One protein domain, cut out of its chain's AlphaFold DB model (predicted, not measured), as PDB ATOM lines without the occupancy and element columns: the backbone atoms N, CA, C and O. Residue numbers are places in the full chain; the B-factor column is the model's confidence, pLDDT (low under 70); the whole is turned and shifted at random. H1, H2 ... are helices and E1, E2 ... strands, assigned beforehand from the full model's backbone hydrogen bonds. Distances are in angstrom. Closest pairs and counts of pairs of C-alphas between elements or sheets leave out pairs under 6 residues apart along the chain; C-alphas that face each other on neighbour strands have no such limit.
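What this domain is: This is residues 2 to 48 of the 157 residues of the protein "Hypothetical protein" of Helicotheca tamesis (UniProt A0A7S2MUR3). A two-stranded hairpin, E1 and E2, has three short helices gathered loosely round its open end, while its turn at residues 38 and 39 lies at the far end of the long axis from H1. H3 leads straight into E1, and H2 and H3 make an arch with its feet near the hairpin, from which residues 22 to 27 stick out. The printed part has 47 residues, with three named helices and two named strands in the order H1, H2, H3, E1, E2; the sheet has the order E1 - E2 and is antiparallel, and the class is mixed, helices and strands. The whole is compact, with a radius of gyration of the C-alphas of 10.6 A and spans of 29 by 22 by 19 A.

How they stand to each other: H1, residues 2 to 12, is apart from H2, residues 17 to 22, which follows it over a tight link. H2 is close to H3, residues 25 to 31, but not clearly touching it; their closest C-alphas, those of Leu 20 and Arg 28, are 6.3 A apart, and their lines stand at a steep tilt of 40 degrees, opposite ways. H1 and H3 are also close but not clearly touching, about perpendicular at 77 degrees, with the closest C-alphas, those of Phe 2 and Phe 31, 6.9 A apart. E1, residues 32 to 37, and E2, residues 40 to 45, form a hairpin of antiparallel neighbours, with 144 degrees between their directions. Across it, N 33 and O 44 are 2.9 A apart and N 37 and O 40 are 2.8 A apart, both within hydrogen-bond range. The closest C-alphas of H1 and E2 are those of Gln 6 and Leu 45, 7.4 A apart, and those of H2 and E2 are Ala 17 and Trp 43, 6.8 A apart. H1 and H2 are each apart from E1. In H1 and H2 every O i to N i+4 pair is within hydrogen-bond range; in H3, 2 of 3 are.

Where its parts are: H1 begins at C-alpha 2, (215.264, 216.323, 237.937), and is 15.3 A long from first to last C-alpha. H2 measures 8.7 A and H3 10.2 A. E1, 15.1 A long, starts at C-alpha 32, (210.940, 218.403, 228.732). E2, 16.5 A long, ends at C-alpha 45, (208.486, 215.398, 230.982).

The domain as a whole: The two C-alphas farthest apart, those of Gln 4 and Pro 38, are 29.0 A apart. The printed part has no cut, and its four links between named elements are tight. The mean pLDDT of the printed part is 86.8, and residue 48 alone is under 70.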
ATOM      1  N   PHE A   2     216.194 217.092 238.790       82.19
ATOM      2  CA  PHE A   2     215.264 216.323 237.937       82.19
ATOM      3  C   PHE A   2     214.121 215.626 238.702       82.19
ATOM      4  O   PHE A   2     212.958 215.795 238.355       82.19
ATOM      5  N   ASP A   3     214.429 214.935 239.805       85.25
ATOM      6  CA  ASP A   3     213.424 214.310 240.688       85.25
ATOM      7  C   ASP A   3     212.415 215.323 241.266       85.25
ATOM      8  O   ASP A   3     211.227 215.035 241.389       85.25
ATOM      9  N   GLN A   4     212.862 216.550 241.559       88.62
ATOM     10  CA  GLN A   4     211.959 217.611 242.012       88.62
ATOM     11  C   GLN A   4     210.984 217.999 240.901       88.62
ATOM     12  O   GLN A   4     209.796 218.142 241.171       88.62
ATOM     13  N   MET A   5     211.452 218.096 239.652       89.50
ATOM     14  CA  MET A   5     210.558 218.362 238.529       89.50
ATOM     15  C   MET A   5     209.557 217.233 238.293       89.50
ATOM     16  O   MET A   5     208.387 217.507 238.041       89.50
ATOM     17  N   GLN A   6     209.985 215.978 238.439       88.75
ATOM     18  CA  GLN A   6     209.085 214.824 238.383       88.75
ATOM     19  C   GLN A   6     207.997 214.905 239.451       88.75
ATOM     20  O   GLN A   6     206.826 214.709 239.141       88.75
ATOM     21  N   LYS A   7     208.361 215.252 240.689       88.94
ATOM     22  CA  LYS A   7     207.404 215.432 241.787       88.94
ATOM     23  C   LYS A   7     206.429 216.572 241.520       88.94
ATOM     24  O   LYS A   7     205.234 216.384 241.705       88.94
ATOM     25  N   ILE A   8     206.921 217.718 241.048       90.81
ATOM     26  CA  ILE A   8     206.073 218.864 240.697       90.81
ATOM     27  C   ILE A   8     205.055 218.458 239.634       90.81
ATOM     28  O   ILE A   8     203.867 218.664 239.836       90.81
ATOM     29  N   VAL A   9     205.494 217.827 238.542       91.12
ATOM     30  CA  VAL A   9     204.593 217.408 237.457       91.12
ATOM     31  C   VAL A   9     203.612 216.327 237.913       91.12
ATOM     32  O   VAL A   9     202.437 216.356 237.548       91.12
ATOM     33  N   LYS A  10     204.070 215.394 238.753       89.69
ATOM     34  CA  LYS A  10     203.227 214.342 239.327       89.69
ATOM     35  C   LYS A  10     202.119 214.903 240.216       89.69
ATOM     36  O   LYS A  10     201.054 214.309 240.253       89.69
ATOM     37  N   VAL A  11     202.370 216.002 240.926       91.75
ATOM     38  CA  VAL A  11     201.415 216.573 241.886       91.75
ATOM     39  C   VAL A  11     200.560 217.668 241.254       91.75
ATOM     40  O   VAL A  11     199.342 217.634 241.361       91.75
ATOM     41  N   LEU A  12     201.183 218.623 240.566       92.50
ATOM     42  CA  LEU A  12     200.521 219.812 240.018       92.50
ATOM     43  C   LEU A  12     200.115 219.675 238.545       92.50
ATOM     44  O   LEU A  12     199.467 220.566 238.005       92.50
ATOM     45  N   GLY A  13     200.496 218.583 237.886       91.00
ATOM     46  CA  GLY A  13     200.241 218.385 236.462       91.00
ATOM     47  C   GLY A  13     201.309 219.002 235.561       91.00
ATOM     48  O   GLY A  13     202.357 219.481 236.008       91.00
ATOM     49  N   MET A  14     201.072 218.946 234.249       91.69
ATOM     50  CA  MET A  14     202.021 219.485 233.273       91.69
ATOM     51  C   MET A  14     202.122 221.004 233.362       91.69
ATOM     52  O   MET A  14     201.118 221.711 233.388       91.69
ATOM     53  N   VAL A  15     203.358 221.503 233.297       90.94
ATOM     54  CA  VAL A  15     203.627 222.939 233.177       90.94
ATOM     55  C   VAL A  15     202.986 223.474 231.883       90.94
ATOM     56  O   VAL A  15     203.181 222.866 230.824       90.94
ATOM     57  N   PRO A  16     202.258 224.608 231.922       91.25
ATOM     58  CA  PRO A  16     201.618 225.182 230.741       91.25
ATOM     59  C   PRO A  16     202.594 225.447 229.588       91.25
ATOM     60  O   PRO A  16     203.668 226.020 229.789       91.25
ATOM     61  N   ALA A  17     202.183 225.112 228.359       89.12
ATOM     62  CA  ALA A  17     203.017 225.247 227.160       89.12
ATOM     63  C   ALA A  17     203.571 226.668 226.982       89.12
ATOM     64  O   ALA A  17     204.764 226.825 226.756       89.12
ATOM     65  N   LYS A  18     202.746 227.698 227.216       90.12
ATOM     66  CA  LYS A  18     203.158 229.109 227.140       90.12
ATOM     67  C   LYS A  18     204.367 229.445 228.025       90.12
ATOM     68  O   LYS A  18     205.208 230.241 227.629       90.12
ATOM     69  N   MET A  19     204.475 228.828 229.204       90.38
ATOM     70  CA  MET A  19     205.589 229.061 230.131       90.38
ATOM     71  C   MET A  19     206.842 228.303 229.704       90.38
ATOM     72  O   MET A  19     207.948 228.832 229.793       90.38
ATOM     73  N   LEU A  20     206.673 227.075 229.206       90.12
ATOM     74  CA  LEU A  20     207.770 226.322 228.606       90.12
ATOM     75  C   LEU A  20     208.304 227.068 227.380       90.12
ATOM     76  O   LEU A  20     209.512 227.233 227.236       90.12
ATOM     77  N   ASP A  21     207.429 227.604 226.539       88.25
ATOM     78  CA  ASP A  21     207.804 228.314 225.321       88.25
ATOM     79  C   ASP A  21     208.606 229.598 225.608       88.25
ATOM     80  O   ASP A  21     209.562 229.882 224.888       88.25
ATOM     81  N   GLN A  22     208.287 230.304 226.700       89.50
ATOM     82  CA  GLN A  22     209.005 231.500 227.176       89.50
ATOM     83  C   GLN A  22     210.328 231.201 227.900       89.50
ATOM     84  O   GLN A  22     211.162 232.092 228.061       89.50
ATOM     85  N   SER A  23     210.518 229.974 228.388       86.50
ATOM     86  CA  SER A  23     211.715 229.594 229.144       86.50
ATOM     87  C   SER A  23     212.943 229.382 228.249       86.50
ATOM     88  O   SER A  23     212.822 229.063 227.068       86.50
ATOM     89  N   ASN A  24     214.140 229.521 228.830       91.50
ATOM     90  CA  ASN A  24     215.398 229.264 228.129       91.50
ATOM     91  C   ASN A  24     215.491 227.808 227.634       91.50
ATOM     92  O   ASN A  24     215.193 226.869 228.382       91.50
ATOM     93  N   ASP A  25     216.005 227.620 226.417       87.69
ATOM     94  CA  ASP A  25     216.117 226.317 225.752       87.69
ATOM     95  C   ASP A  25     216.885 225.294 226.582       87.69
ATOM     96  O   ASP A  25     216.472 224.139 226.661       87.69
ATOM     97  N   GLN A  26     217.965 225.712 227.249       86.44
ATOM     98  CA  GLN A  26     218.771 224.809 228.072       86.44
ATOM     99  C   GLN A  26     217.948 224.190 229.205       86.44
ATOM    100  O   GLN A  26     217.943 222.972 229.361       86.44
ATOM    101  N   HIS A  27     217.206 225.004 229.960       83.50
ATOM    102  CA  HIS A  27     216.386 224.513 231.070       83.50
ATOM    103  C   HIS A  27     215.173 223.729 230.566       83.50
ATOM    104  O   HIS A  27     214.845 222.676 231.109       83.50
ATOM    105  N   ARG A  28     214.527 224.191 229.491       88.81
ATOM    106  CA  ARG A  28     213.396 223.484 228.882       88.81
ATOM    107  C   ARG A  28     213.790 222.096 228.401       88.81
ATOM    108  O   ARG A  28     213.168 221.112 228.791       88.81
ATOM    109  N   LEU A  29     214.831 222.009 227.580       87.25
ATOM    110  CA  LEU A  29     215.286 220.756 226.983       87.25
ATOM    111  C   LEU A  29     215.992 219.851 227.997       87.25
ATOM    112  O   LEU A  29     216.154 218.664 227.726       87.25
ATOM    113  N   GLN A  30     216.386 220.355 229.167       88.25
ATOM    114  CA  GLN A  30     216.890 219.518 230.254       88.25
ATOM    115  C   GLN A  30     215.794 218.615 230.837       88.25
ATOM    116  O   GLN A  30     216.068 217.457 231.154       88.25
ATOM    117  N   PHE A  31     214.559 219.114 230.954       87.69
ATOM    118  CA  PHE A  31     213.473 218.403 231.640       87.69
ATOM    119  C   PHE A  31     212.340 217.952 230.716       87.69
ATOM    120  O   PHE A  31     211.675 216.973 231.037       87.69
ATOM    121  N   PHE A  32     212.115 218.614 229.579       90.81
ATOM    122  CA  PHE A  32     210.940 218.403 228.732       90.81
ATOM    123  C   PHE A  32     211.303 218.025 227.294       90.81
ATOM    124  O   PHE A  32     212.347 218.398 226.757       90.81
ATOM    125  N   GLU A  33     210.403 217.286 226.659       90.00
ATOM    126  CA  GLU A  33     210.453 216.894 225.254       90.00
ATOM    127  C   GLU A  33     209.069 217.033 224.609       90.00
ATOM    128  O   GLU A  33     208.045 217.024 225.294       90.00
ATOM    129  N   ARG A  34     209.021 217.173 223.281       87.75
ATOM    130  CA  ARG A  34     207.752 217.175 222.542       87.75
ATOM    131  C   ARG A  34     207.370 215.745 222.183       87.75
ATOM    132  O   ARG A  34     208.101 215.074 221.458       87.75
ATOM    133  N   ARG A  35     206.202 215.298 222.638       83.81
ATOM    134  CA  ARG A  35     205.624 213.996 222.297       83.81
ATOM    135  C   ARG A  35     204.545 214.174 221.234       83.81
ATOM    136  O   ARG A  35     203.742 215.103 221.304       83.81
ATOM    137  N   LYS A  36     204.520 213.277 220.247       82.94
ATOM    138  CA  LYS A  36     203.423 213.212 219.275       82.94
ATOM    139  C   LYS A  36     202.199 212.597 219.945       82.94
ATOM    140  O   LYS A  36     202.282 211.498 220.488       82.94
ATOM    141  N   THR A  37     201.083 213.304 219.896       79.62
ATOM    142  CA  THR A  37     199.763 212.816 220.291       79.62
ATOM    143  C   THR A  37     198.883 212.718 219.046       79.62
ATOM    144  O   THR A  37     199.180 213.359 218.037       79.62
ATOM    145  N   PRO A  38     197.784 211.946 219.083       80.31
ATOM    146  CA  PRO A  38     196.837 211.875 217.965       80.31
ATOM    147  C   PRO A  38     196.327 213.251 217.502       80.31
ATOM    148  O   PRO A  38     196.010 213.430 216.334       80.31
ATOM    149  N   ASN A  39     196.323 214.235 218.409       79.50
ATOM    150  CA  ASN A  39     195.835 215.593 218.171       79.50
ATOM    151  C   ASN A  39     196.960 216.611 217.881       79.50
ATOM    152  O   ASN A  39     196.691 217.809 217.836       79.50
ATOM    153  N   GLY A  40     198.217 216.174 217.715       80.38
ATOM    154  CA  GLY A  40     199.347 217.053 217.389       80.38
ATOM    155  C   GLY A  40     200.612 216.773 218.203       80.38
ATOM    156  O   GLY A  40     201.094 215.644 218.279       80.38
ATOM    157  N   GLN A  41     201.212 217.820 218.769       82.31
ATOM    158  CA  GLN A  41     202.383 217.712 219.643       82.31
ATOM    159  C   GLN A  41     202.059 218.320 221.004       82.31
ATOM    160  O   GLN A  41     201.534 219.429 221.071       82.31
ATOM    161  N   CYS A  42     202.404 217.621 222.083       83.69
ATOM    162  CA  CYS A  42     202.336 218.161 223.437       83.69
ATOM    163  C   CYS A  42     203.707 218.110 224.111       83.69
ATOM    164  O   CYS A  42     204.577 217.316 223.742       83.69
ATOM    165  N   TRP A  43     203.908 218.970 225.106       87.94
ATOM    166  CA  TRP A  43     205.062 218.872 225.988       87.94
ATOM    167  C   TRP A  43     204.873 217.701 226.956       87.94
ATOM    168  O   TRP A  43     203.798 217.524 227.527       87.94
ATOM    169  N   ALA A  44     205.928 216.919 227.156       88.12
ATOM    170  CA  ALA A  44     205.994 215.840 228.128       88.12
ATOM    171  C   ALA A  44     207.300 215.940 228.922       88.12
ATOM    172  O   ALA A  44     208.316 216.417 228.414       88.12
ATOM    173  N   LEU A  45     207.275 215.500 230.178       88.88
ATOM    174  CA  LEU A  45     208.486 215.398 230.982       88.88
ATOM    175  C   LEU A  45     209.348 214.240 230.463       88.88
ATOM    176  O   LEU A  45     208.837 213.145 230.207       88.88
ATOM    177  N   LYS A  46     210.653 214.478 230.330       87.06
ATOM    178  CA  LYS A  46     211.628 213.443 229.999       87.06
ATOM    179  C   LYS A  46     211.620 212.364 231.074       87.06
ATOM    180  O   LYS A  46     211.415 212.628 232.261       87.06
ATOM    181  N   GLN A  47     211.892 211.141 230.656       73.81
ATOM    182  CA  GLN A  47     212.197 210.054 231.572       73.81
ATOM    183  C   GLN A  47     213.709 209.876 231.574       73.81
ATOM    184  O   GLN A  47     214.343 209.883 230.521       73.81
ATOM    185  N   ASP A  48     214.296 209.805 232.764       64.38
ATOM    186  CA  ASP A  48     215.710 209.489 232.919       64.38
ATOM    187  C   ASP A  48     215.922 208.044 232.451       64.38
ATOM    188  O   ASP A  48     215.724 207.096 233.209       64.38
TER     189      ASP A  48